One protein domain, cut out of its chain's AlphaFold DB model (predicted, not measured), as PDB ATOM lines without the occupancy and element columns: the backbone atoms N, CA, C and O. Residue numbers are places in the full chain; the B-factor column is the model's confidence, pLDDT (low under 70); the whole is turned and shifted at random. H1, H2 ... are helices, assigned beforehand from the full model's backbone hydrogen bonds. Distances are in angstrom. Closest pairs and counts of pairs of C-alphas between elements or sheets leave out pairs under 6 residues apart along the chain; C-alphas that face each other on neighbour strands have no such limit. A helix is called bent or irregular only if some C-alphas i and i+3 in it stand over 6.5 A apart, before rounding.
ATOM      1  N   TRP A  90     139.014 112.392 114.393       92.62
ATOM      2  CA  TRP A  90     137.600 112.125 114.641       92.62
ATOM      3  C   TRP A  90     136.697 112.542 113.480       92.62
ATOM      4  O   TRP A  90     135.495 112.294 113.546       92.62
ATOM      5  N   LYS A  91     137.257 113.143 112.418       91.75
ATOM      6  CA  LYS A  91     136.504 113.711 111.288       91.75
ATOM      7  C   LYS A  91     135.397 114.651 111.776       91.75
ATOM      8  O   LYS A  91     134.250 114.576 111.342       91.75
ATOM      9  N   TYR A  92     135.738 115.492 112.746       92.69
ATOM     10  CA  TYR A  92     134.803 116.405 113.379       92.69
ATOM     11  C   TYR A  92     134.626 117.664 112.524       92.69
ATOM     12  O   TYR A  92     135.592 118.357 112.207       92.69
ATOM     13  N   GLU A  93     133.384 117.958 112.147       90.19
ATOM     14  CA  GLU A  93     133.044 119.068 111.241       90.19
ATOM     15  C   GLU A  93     132.816 120.408 111.962       90.19
ATOM     16  O   GLU A  93     132.707 121.441 111.304       90.19
ATOM     17  N   GLY A  94     132.728 120.402 113.295       90.50
ATOM     18  CA  GLY A  94     132.529 121.608 114.103       90.50
ATOM     19  C   GLY A  94     133.800 122.440 114.283       90.50
ATOM     20  O   GLY A  94     134.835 122.196 113.650       90.50
ATOM     21  N   ASP A  95     133.731 123.457 115.136       93.12
ATOM     22  CA  ASP A  95     134.872 124.339 115.381       93.12
ATOM     23  C   ASP A  95     135.870 123.734 116.394       93.12
ATOM     24  O   ASP A  95     135.624 122.727 117.056       93.12
ATOM     25  N   GLU A  96     137.076 124.297 116.453       94.50
ATOM     26  CA  GLU A  96     138.110 123.833 117.392       94.50
ATOM     27  C   GLU A  96     137.775 124.204 118.841       94.50
ATOM     28  O   GLU A  96     138.137 123.489 119.776       94.50
ATOM     29  N   ARG A  97     137.019 125.289 119.028       95.25
ATOM     30  CA  ARG A  97     136.566 125.762 120.335       95.25
ATOM     31  C   ARG A  97     135.594 124.774 120.989       95.25
ATOM     32  O   ARG A  97     135.661 124.569 122.198       95.25
ATOM     33  N   GLU A  98     134.719 124.150 120.210       94.88
ATOM     34  CA  GLU A  98     133.804 123.084 120.615       94.88
ATOM     35  C   GLU A  98     134.607 121.891 121.163       94.88
ATOM     36  O   GLU A  98     134.318 121.399 122.255       94.88
ATOM     37  N   ILE A  99     135.684 121.482 120.478       95.62
ATOM     38  CA  ILE A  99     136.578 120.410 120.951       95.62
ATOM     39  C   ILE A  99     137.317 120.822 122.229       95.62
ATOM     40  O   ILE A  99     137.418 120.020 123.155       95.62
ATOM     41  N   GLU A 100     137.823 122.053 122.316       95.94
ATOM     42  CA  GLU A 100     138.495 122.546 123.524       95.94
ATOM     43  C   GLU A 100     137.569 122.505 124.750       95.94
ATOM     44  O   GLU A 100     137.952 121.998 125.812       95.94
ATOM     45  N   GLN A 101     136.336 122.992 124.596       95.19
ATOM     46  CA  GLN A 101     135.324 122.937 125.650       95.19
ATOM     47  C   GLN A 101     134.971 121.493 126.009       95.19
ATOM     48  O   GLN A 101     134.884 121.164 127.190       95.19
ATOM     49  N   PHE A 102     134.841 120.616 125.013       94.94
ATOM     50  CA  PHE A 102     134.595 119.191 125.225       94.94
ATOM     51  C   PHE A 102     135.714 118.510 126.018       94.94
ATOM     52  O   PHE A 102     135.439 117.808 126.989       94.94
ATOM     53  N   LEU A 103     136.981 118.752 125.674       94.69
ATOM     54  CA  LEU A 103     138.120 118.202 126.413       94.69
ATOM     55  C   LEU A 103     138.195 118.756 127.839       94.69
ATOM     56  O   LEU A 103     138.458 118.002 128.775       94.69
ATOM     57  N   THR A 104     137.916 120.047 128.024       93.56
ATOM     58  CA  THR A 104     137.858 120.683 129.352       93.56
ATOM     59  C   THR A 104     136.736 120.093 130.211       93.56
ATOM     60  O   THR A 104     136.930 119.830 131.402       93.56
ATOM     61  N   TYR A 105     135.582 119.826 129.600       93.56
ATOM     62  CA  TYR A 105     134.459 119.167 130.256       93.56
ATOM     63  C   TYR A 105     134.816 117.741 130.676       93.56
ATOM     64  O   TYR A 105     134.626 117.387 131.836       93.56
ATOM     65  N   ILE A 106     135.451 116.960 129.791       92.19
ATOM     66  CA  ILE A 106     135.957 115.619 130.120       92.19
ATOM     67  C   ILE A 106     136.896 115.673 131.326       92.19
ATOM     68  O   ILE A 106     136.742 114.877 132.243       92.19
ATOM     69  N   VAL A 107     137.852 116.608 131.368       90.50
ATOM     70  CA  VAL A 107     138.780 116.731 132.512       90.50
ATOM     71  C   VAL A 107     138.012 116.888 133.823       90.50
ATOM     72  O   VAL A 107     138.354 116.251 134.819       90.50
ATOM     73  N   SER A 108     137.007 117.760 133.817       90.81
ATOM     74  CA  SER A 108     136.217 118.096 135.002       90.81
ATOM     75  C   SER A 108     135.375 116.900 135.443       90.81
ATOM     76  O   SER A 108     135.496 116.466 136.585       90.81
ATOM     77  N   PHE A 109     134.669 116.277 134.495       91.75
ATOM     78  CA  PHE A 109     133.876 115.068 134.698       91.75
ATOM     79  C   PHE A 109     134.699 113.913 135.295       91.75
ATOM     80  O   PHE A 109     134.310 113.289 136.280       91.75
ATOM     81  N   LEU A 110     135.882 113.635 134.738       90.44
ATOM     82  CA  LEU A 110     136.734 112.548 135.232       90.44
ATOM     83  C   LEU A 110     137.242 112.795 136.648       90.44
ATOM     84  O   LEU A 110     137.337 111.851 137.433       90.44
ATOM     85  N   LYS A 111     137.563 114.049 136.979       89.75
ATOM     86  CA  LYS A 111     137.990 114.426 138.329       89.75
ATOM     87  C   LYS A 111     136.855 114.274 139.331       89.75
ATOM     88  O   LYS A 111     137.066 113.674 140.378       89.75
ATOM     89  N   GLU A 112     135.675 114.782 138.997       91.56
ATOM     90  CA  GLU A 112     134.495 114.727 139.858       91.56
ATOM     91  C   GLU A 112     134.099 113.287 140.201       91.56
ATOM     92  O   GLU A 112     133.891 112.950 141.366       91.56
ATOM     93  N   HIS A 113     134.108 112.399 139.206       89.81
ATOM     94  CA  HIS A 113     133.743 110.995 139.394       89.81
ATOM     95  C   HIS A 113     134.918 110.077 139.769       89.81
ATOM     96  O   HIS A 113     134.742 108.860 139.838       89.81
ATOM     97  N   ASN A 114     136.116 110.620 140.026       89.62
ATOM     98  CA  ASN A 114     137.335 109.852 140.323       89.62
ATOM     99  C   ASN A 114     137.648 108.752 139.284       89.62
ATOM    100  O   ASN A 114     138.111 107.658 139.617       89.62
ATOM    101  N   ILE A 115     137.399 109.039 138.003       89.44
ATOM    102  CA  ILE A 115     137.630 108.108 136.898       89.44
ATOM    103  C   ILE A 115     139.036 108.333 136.340       89.44
ATOM    104  O   ILE A 115     139.411 109.437 135.947       89.44
ATOM    105  N   SER A 116     139.821 107.260 136.246       89.56
ATOM    106  CA  SER A 116     141.127 107.325 135.591       89.56
ATOM    107  C   SER A 116     140.955 107.564 134.086       89.56
ATOM    108  O   SER A 116     140.261 106.790 133.426       89.56
ATOM    109  N   PRO A 117     141.643 108.539 133.466       89.25
ATOM    110  CA  PRO A 117     141.562 108.720 132.016       89.25
ATOM    111  C   PRO A 117     142.093 107.490 131.252       89.25
ATOM    112  O   PRO A 117     141.722 107.246 130.104       89.25
ATOM    113  N   PHE A 118     142.901 106.638 131.892       89.12
ATOM    114  CA  PHE A 118     143.377 105.392 131.295       89.12
ATOM    115  C   PHE A 118     142.299 104.306 131.173       89.12
ATOM    116  O   PHE A 118     142.484 103.382 130.375       89.12
ATOM    117  N   SER A 119     141.170 104.399 131.878       88.06
ATOM    118  CA  SER A 119     140.072 103.434 131.725       88.06
ATOM    119  C   SER A 119     139.157 103.734 130.532       88.06
ATOM    120  O   SER A 119     138.264 102.942 130.252       88.06
ATOM    121  N   ILE A 120     139.376 104.834 129.797       87.62
ATOM    122  CA  ILE A 120     138.470 105.292 128.729       87.62
ATOM    123  C   ILE A 120     139.053 105.062 127.334       87.62
ATOM    124  O   ILE A 120     140.204 105.393 127.036       87.62
ATOM    125  N   CYS A 121     138.239 104.522 126.424       87.19
ATOM    126  CA  CYS A 121     138.615 104.347 125.023       87.19
ATOM    127  C   CYS A 121     138.434 105.649 124.222       87.19
ATOM    128  O   CYS A 121     137.441 105.840 123.531       87.19
ATOM    129  N   PHE A 122     139.435 106.529 124.264       89.75
ATOM    130  CA  PHE A 122     139.457 107.777 123.485       89.75
ATOM    131  C   PHE A 122     139.718 107.583 121.976       89.75
ATOM    132  O   PHE A 122     139.600 108.523 121.192       89.75
ATOM    133  N   ASN A 123     140.077 106.367 121.544       87.00
ATOM    134  CA  ASN A 123     140.276 106.062 120.122       87.00
ATOM    135  C   ASN A 123     138.964 106.058 119.329       87.00
ATOM    136  O   ASN A 123     138.981 106.306 118.126       87.00
ATOM    137  N   GLN A 124     137.842 105.791 119.999       88.25
ATOM    138  CA  GLN A 124     136.508 105.868 119.422       88.25
ATOM    139  C   GLN A 124     135.747 106.985 120.136       88.25
ATOM    140  O   GLN A 124     135.347 106.797 121.285       88.25
ATOM    141  N   PRO A 125     135.539 108.146 119.493       89.12
ATOM    142  CA  PRO A 125     134.968 109.304 120.174       89.12
ATOM    143  C   PRO A 125     133.537 109.056 120.669       89.12
ATOM    144  O   PRO A 125     133.126 109.639 121.670       89.12
ATOM    145  N   ILE A 126     132.808 108.129 120.038       90.81
ATOM    146  CA  ILE A 126     131.472 107.733 120.486       90.81
ATOM    147  C   ILE A 126     131.469 107.179 121.912       90.81
ATOM    148  O   ILE A 126     130.555 107.488 122.660       90.81
ATOM    149  N   THR A 127     132.503 106.440 122.323       89.94
ATOM    150  CA  THR A 127     132.589 105.861 123.673       89.94
ATOM    151  C   THR A 127     132.628 106.949 124.744       89.94
ATOM    152  O   THR A 127     132.122 106.771 125.847       89.94
ATOM    153  N   ILE A 128     133.224 108.095 124.409       89.69
ATOM    154  CA  ILE A 128     133.270 109.267 125.280       89.69
ATOM    155  C   ILE A 128     131.905 109.950 125.282       89.69
ATOM    156  O   ILE A 128     131.376 110.266 126.341       89.69
ATOM    157  N   ALA A 129     131.319 110.145 124.098       91.19
ATOM    158  CA  ALA A 129     129.999 110.743 123.963       91.19
ATOM    159  C   ALA A 129     128.952 109.957 124.766       91.19
ATOM    160  O   ALA A 129     128.225 110.559 125.546       91.19
ATOM    161  N   THR A 130     128.930 108.623 124.665       89.06
ATOM    162  CA  THR A 130     127.986 107.774 125.407       89.06
ATOM    163  C   THR A 130     128.218 107.793 126.910       89.06
ATOM    164  O   THR A 130     127.247 107.778 127.656       89.06
ATOM    165  N   LEU A 131     129.476 107.861 127.362       89.50
ATOM    166  CA  LEU A 131     129.794 108.026 128.783       89.50
ATOM    167  C   LEU A 131     129.228 109.340 129.343       89.50
ATOM    168  O   LEU A 131     128.777 109.378 130.482       89.50
ATOM    169  N   LEU A 132     129.250 110.407 128.544       90.94
ATOM    170  CA  LEU A 132     128.801 111.734 128.961       90.94
ATOM    171  C   LEU A 132     127.295 111.957 128.781       90.94
ATOM    172  O   LEU A 132     126.766 112.899 129.364       90.94
ATOM    173  N   LEU A 133     126.590 111.106 128.021       88.69
ATOM    174  CA  LEU A 133     125.147 111.253 127.786       88.69
ATOM    175  C   LEU A 133     124.330 111.256 129.085       88.69
ATOM    176  O   LEU A 133     123.327 111.955 129.146       88.69
ATOM    177  N   SER A 134     124.747 110.527 130.123       82.12
ATOM    178  CA  SER A 134     124.012 110.488 131.395       82.12
ATOM    179  C   SER A 134     124.111 111.777 132.215       82.12
ATOM    180  O   SER A 134     123.306 111.967 133.114       82.12
ATOM    181  N   ASN A 135     125.091 112.640 131.931       85.12
ATOM    182  CA  ASN A 135     125.330 113.901 132.648       85.12
ATOM    183  C   ASN A 135     125.366 115.079 131.670       85.12
ATOM    184  O   ASN A 135     126.106 116.043 131.828       85.12
ATOM    185  N   VAL A 136     124.628 114.962 130.572       89.75
ATOM    186  CA  VAL A 136     124.686 115.923 129.472       89.75
ATOM    187  C   VAL A 136     123.944 117.220 129.778       89.75
ATOM    188  O   VAL A 136     124.254 118.246 129.180       89.75
ATOM    189  N   ASP A 137     123.000 117.199 130.719       87.38
ATOM    190  CA  ASP A 137     122.201 118.367 131.090       87.38
ATOM    191  C   ASP A 137     123.046 119.467 131.741       87.38
ATOM    192  O   ASP A 137     122.803 120.650 131.497       87.38
ATOM    193  N   GLU A 138     124.092 119.074 132.470       88.00
ATOM    194  CA  GLU A 138     125.062 119.963 133.122       88.00
ATOM    195  C   GLU A 138     126.106 120.534 132.147       88.00
ATOM    196  O   GLU A 138     126.845 121.467 132.469       88.00
ATOM    197  N   ALA A 139     126.169 119.992 130.928       91.38
ATOM    198  CA  ALA A 139     127.135 120.400 129.926       91.38
ATOM    199  C   ALA A 139     126.737 121.712 129.224       91.38
ATOM    200  O   ALA A 139     125.557 122.017 129.026       91.38
ATOM    201  N   SER A 140     127.736 122.474 128.760       92.56
ATOM    202  CA  SER A 140     127.485 123.642 127.907       92.56
ATOM    203  C   SER A 140     126.873 123.231 126.563       92.56
ATOM    204  O   SER A 140     127.050 122.106 126.090       92.56
ATOM    205  N   GLU A 141     126.189 124.160 125.890       91.94
ATOM    206  CA  GLU A 141     125.609 123.886 124.567       91.94
ATOM    207  C   GLU A 141     126.661 123.456 123.533       91.94
ATOM    208  O   GLU A 141     126.378 122.608 122.692       91.94
ATOM    209  N   ASP A 142     127.889 123.972 123.608       93.19
ATOM    210  CA  ASP A 142     128.968 123.562 122.701       93.19
ATOM    211  C   ASP A 142     129.401 122.109 122.958       93.19
ATOM    212  O   ASP A 142     129.576 121.336 122.017       93.19
ATOM    213  N   VAL A 143     129.471 121.683 124.224       94.81
ATOM    214  CA  VAL A 143     129.724 120.277 124.581       94.81
ATOM    215  C   VAL A 143     128.589 119.381 124.076       94.81
ATOM    216  O   VAL A 143     128.848 118.336 123.473       94.81
ATOM    217  N   LYS A 144     127.329 119.805 124.243       95.38
ATOM    218  CA  LYS A 144     126.157 119.078 123.725       95.38
ATOM    219  C   LYS A 144     126.205 118.929 122.204       95.38
ATOM    220  O   LYS A 144     125.937 117.840 121.696       95.38
ATOM    221  N   LYS A 145     126.607 119.970 121.463       95.00
ATOM    222  CA  LYS A 145     126.809 119.893 120.003       95.00
ATOM    223  C   LYS A 145     127.890 118.887 119.628       95.00
ATOM    224  O   LYS A 145     127.701 118.136 118.670       95.00
ATOM    225  N   VAL A 146     129.008 118.848 120.357       95.25
ATOM    226  CA  VAL A 146     130.073 117.860 120.114       95.25
ATOM    227  C   VAL A 146     129.519 116.452 120.259       95.25
ATOM    228  O   VAL A 146     129.629 115.661 119.324       95.25
ATOM    229  N   ILE A 147     128.852 116.164 121.377       95.38
ATOM    230  CA  ILE A 147     128.232 114.861 121.638       95.38
ATOM    231  C   ILE A 147     127.216 114.519 120.536       95.38
ATOM    232  O   ILE A 147     127.296 113.436 119.960       95.38
ATOM    233  N   ALA A 148     126.328 115.446 120.160       95.31
ATOM    234  CA  ALA A 148     125.364 115.241 119.077       95.31
ATOM    235  C   ALA A 148     126.026 114.902 117.738       95.31
ATOM    236  O   ALA A 148     125.612 113.949 117.081       95.31
ATOM    237  N   ARG A 149     127.071 115.635 117.332       94.94
ATOM    238  CA  ARG A 149     127.810 115.347 116.091       94.94
ATOM    239  C   ARG A 149     128.472 113.974 116.139       94.94
ATOM    240  O   ARG A 149     128.411 113.239 115.158       94.94
ATOM    241  N   LEU A 150     129.077 113.606 117.271       94.06
ATOM    242  CA  LEU A 150     129.699 112.291 117.441       94.06
ATOM    243  C   LEU A 150     128.669 111.159 117.335       94.06
ATOM    244  O   LEU A 150     128.927 110.162 116.664       94.06
ATOM    245  N   VAL A 151     127.490 111.340 117.934       94.25
ATOM    246  CA  VAL A 151     126.363 110.398 117.854       94.25
ATOM    247  C   VAL A 151     125.832 110.295 116.417       94.25
ATOM    248  O   VAL A 151     125.705 109.187 115.900       94.25
ATOM    249  N   LEU A 152     125.605 111.423 115.734       93.62
ATOM    250  CA  LEU A 152     125.132 111.470 114.339       93.62
ATOM    251  C   LEU A 152     126.106 110.846 113.336       93.62
ATOM    252  O   LEU A 152     125.665 110.267 112.343       93.62
ATOM    253  N   ASN A 153     127.411 110.989 113.574       91.44
ATOM    254  CA  ASN A 153     128.454 110.438 112.712       91.44
ATOM    255  C   ASN A 153     128.656 108.934 112.923       91.44
ATOM    256  O   ASN A 153     129.167 108.261 112.029       91.44
ATOM    257  N   PHE A 154     128.301 108.416 114.101       91.75
ATOM    258  CA  PHE A 154     128.503 107.012 114.438       91.75
ATOM    259  C   PHE A 154     127.278 106.146 114.139       91.75
ATOM    260  O   PHE A 154     127.417 105.062 113.575       91.75
ATOM    261  N   PHE A 155     126.081 106.604 114.514       91.69
ATOM    262  CA  PHE A 155     124.856 105.825 114.355       91.69
ATOM    263  C   PHE A 155     124.138 106.128 113.033       91.69
ATOM    264  O   PHE A 155     124.224 107.248 112.519       91.69
TER     265      PHE A 155
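Overview. This is residues 90 to 155 of the 205 residues of an uncharacterized protein of Candidatus Acidianus copahuensis (UniProt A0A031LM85). Look first for one long helix, H1, which runs along the longest axis of a small three-helix domain; H3 crosses it near its first half at about a right angle, and H2 packs on H3 at a steep tilt. From the far end of H1 a long loop, residues 113 to 124, swings round the outside of the domain and returns to the start of H2. The printed part has 66 residues with three named helices, in the order H1, H2, H3, and no named strand; the class is all helix. The whole is compact, with a radius of gyration of the C-alphas of 11.1 A, and rounded, with spans of 31 by 22 by 20 A.

Along the chain. Find C-alpha 96 at (138.110, 123.833, 117.392); from there H1, residues 96 to 112, runs 24.5 A to C-alpha 112 at (134.495, 114.727, 139.858). H3, residues 141 to 154, is 19.9 A long from its first to its last C-alpha and ends at C-alpha 154 at (128.503, 107.012, 114.438). H2, residues 125 to 135, measures 16.4 A from first to last C-alpha. It is irregular, but only just: C-alphas 131 and 134 are 6.8 A apart, and its line is a rough one.

Arrangement. Start at Phe 102 in H1 and look for Val 143 in H3: their C-alphas, the closest of the two helices, are 5.0 A apart. H1 and H3 touch there, H1 with residues 98 to 105 alone and H3 with residues 142 to 146 alone. Their lines stand at 82 degrees, about perpendicular. Go on along H3 to Ile 147, where H3 and H2 touch; the closest C-alphas are those of Ala 129 and Ile 147, 5.0 A apart. H2 and H3 run opposite ways at a steep tilt of 48 degrees. H1 and H2 are near each other, with 8 pairs of C-alphas within 10 A, the closest at 8.2 A. In H1 and H3 every O i to N i+4 pair is within hydrogen-bond range, while in H2 it is 5 of 7.

Size, cuts and confidence. The two C-alphas farthest apart in the domain are those of Glu 93 and Asn 114, at 30.8 A. The first and last printed C-alphas, those of Trp 90 and Phe 155, are 14.2 A apart. The printed part has no cut. Follow residues 113 to 124 for the long link from H1 to H2; their C-alphas lie 10 to 17 A from the mean of the C-alphas. The link from H2 to H3, with 5 residues, is tight. The mean pLDDT of the printed part is 91.4, and no printed residue is under 70.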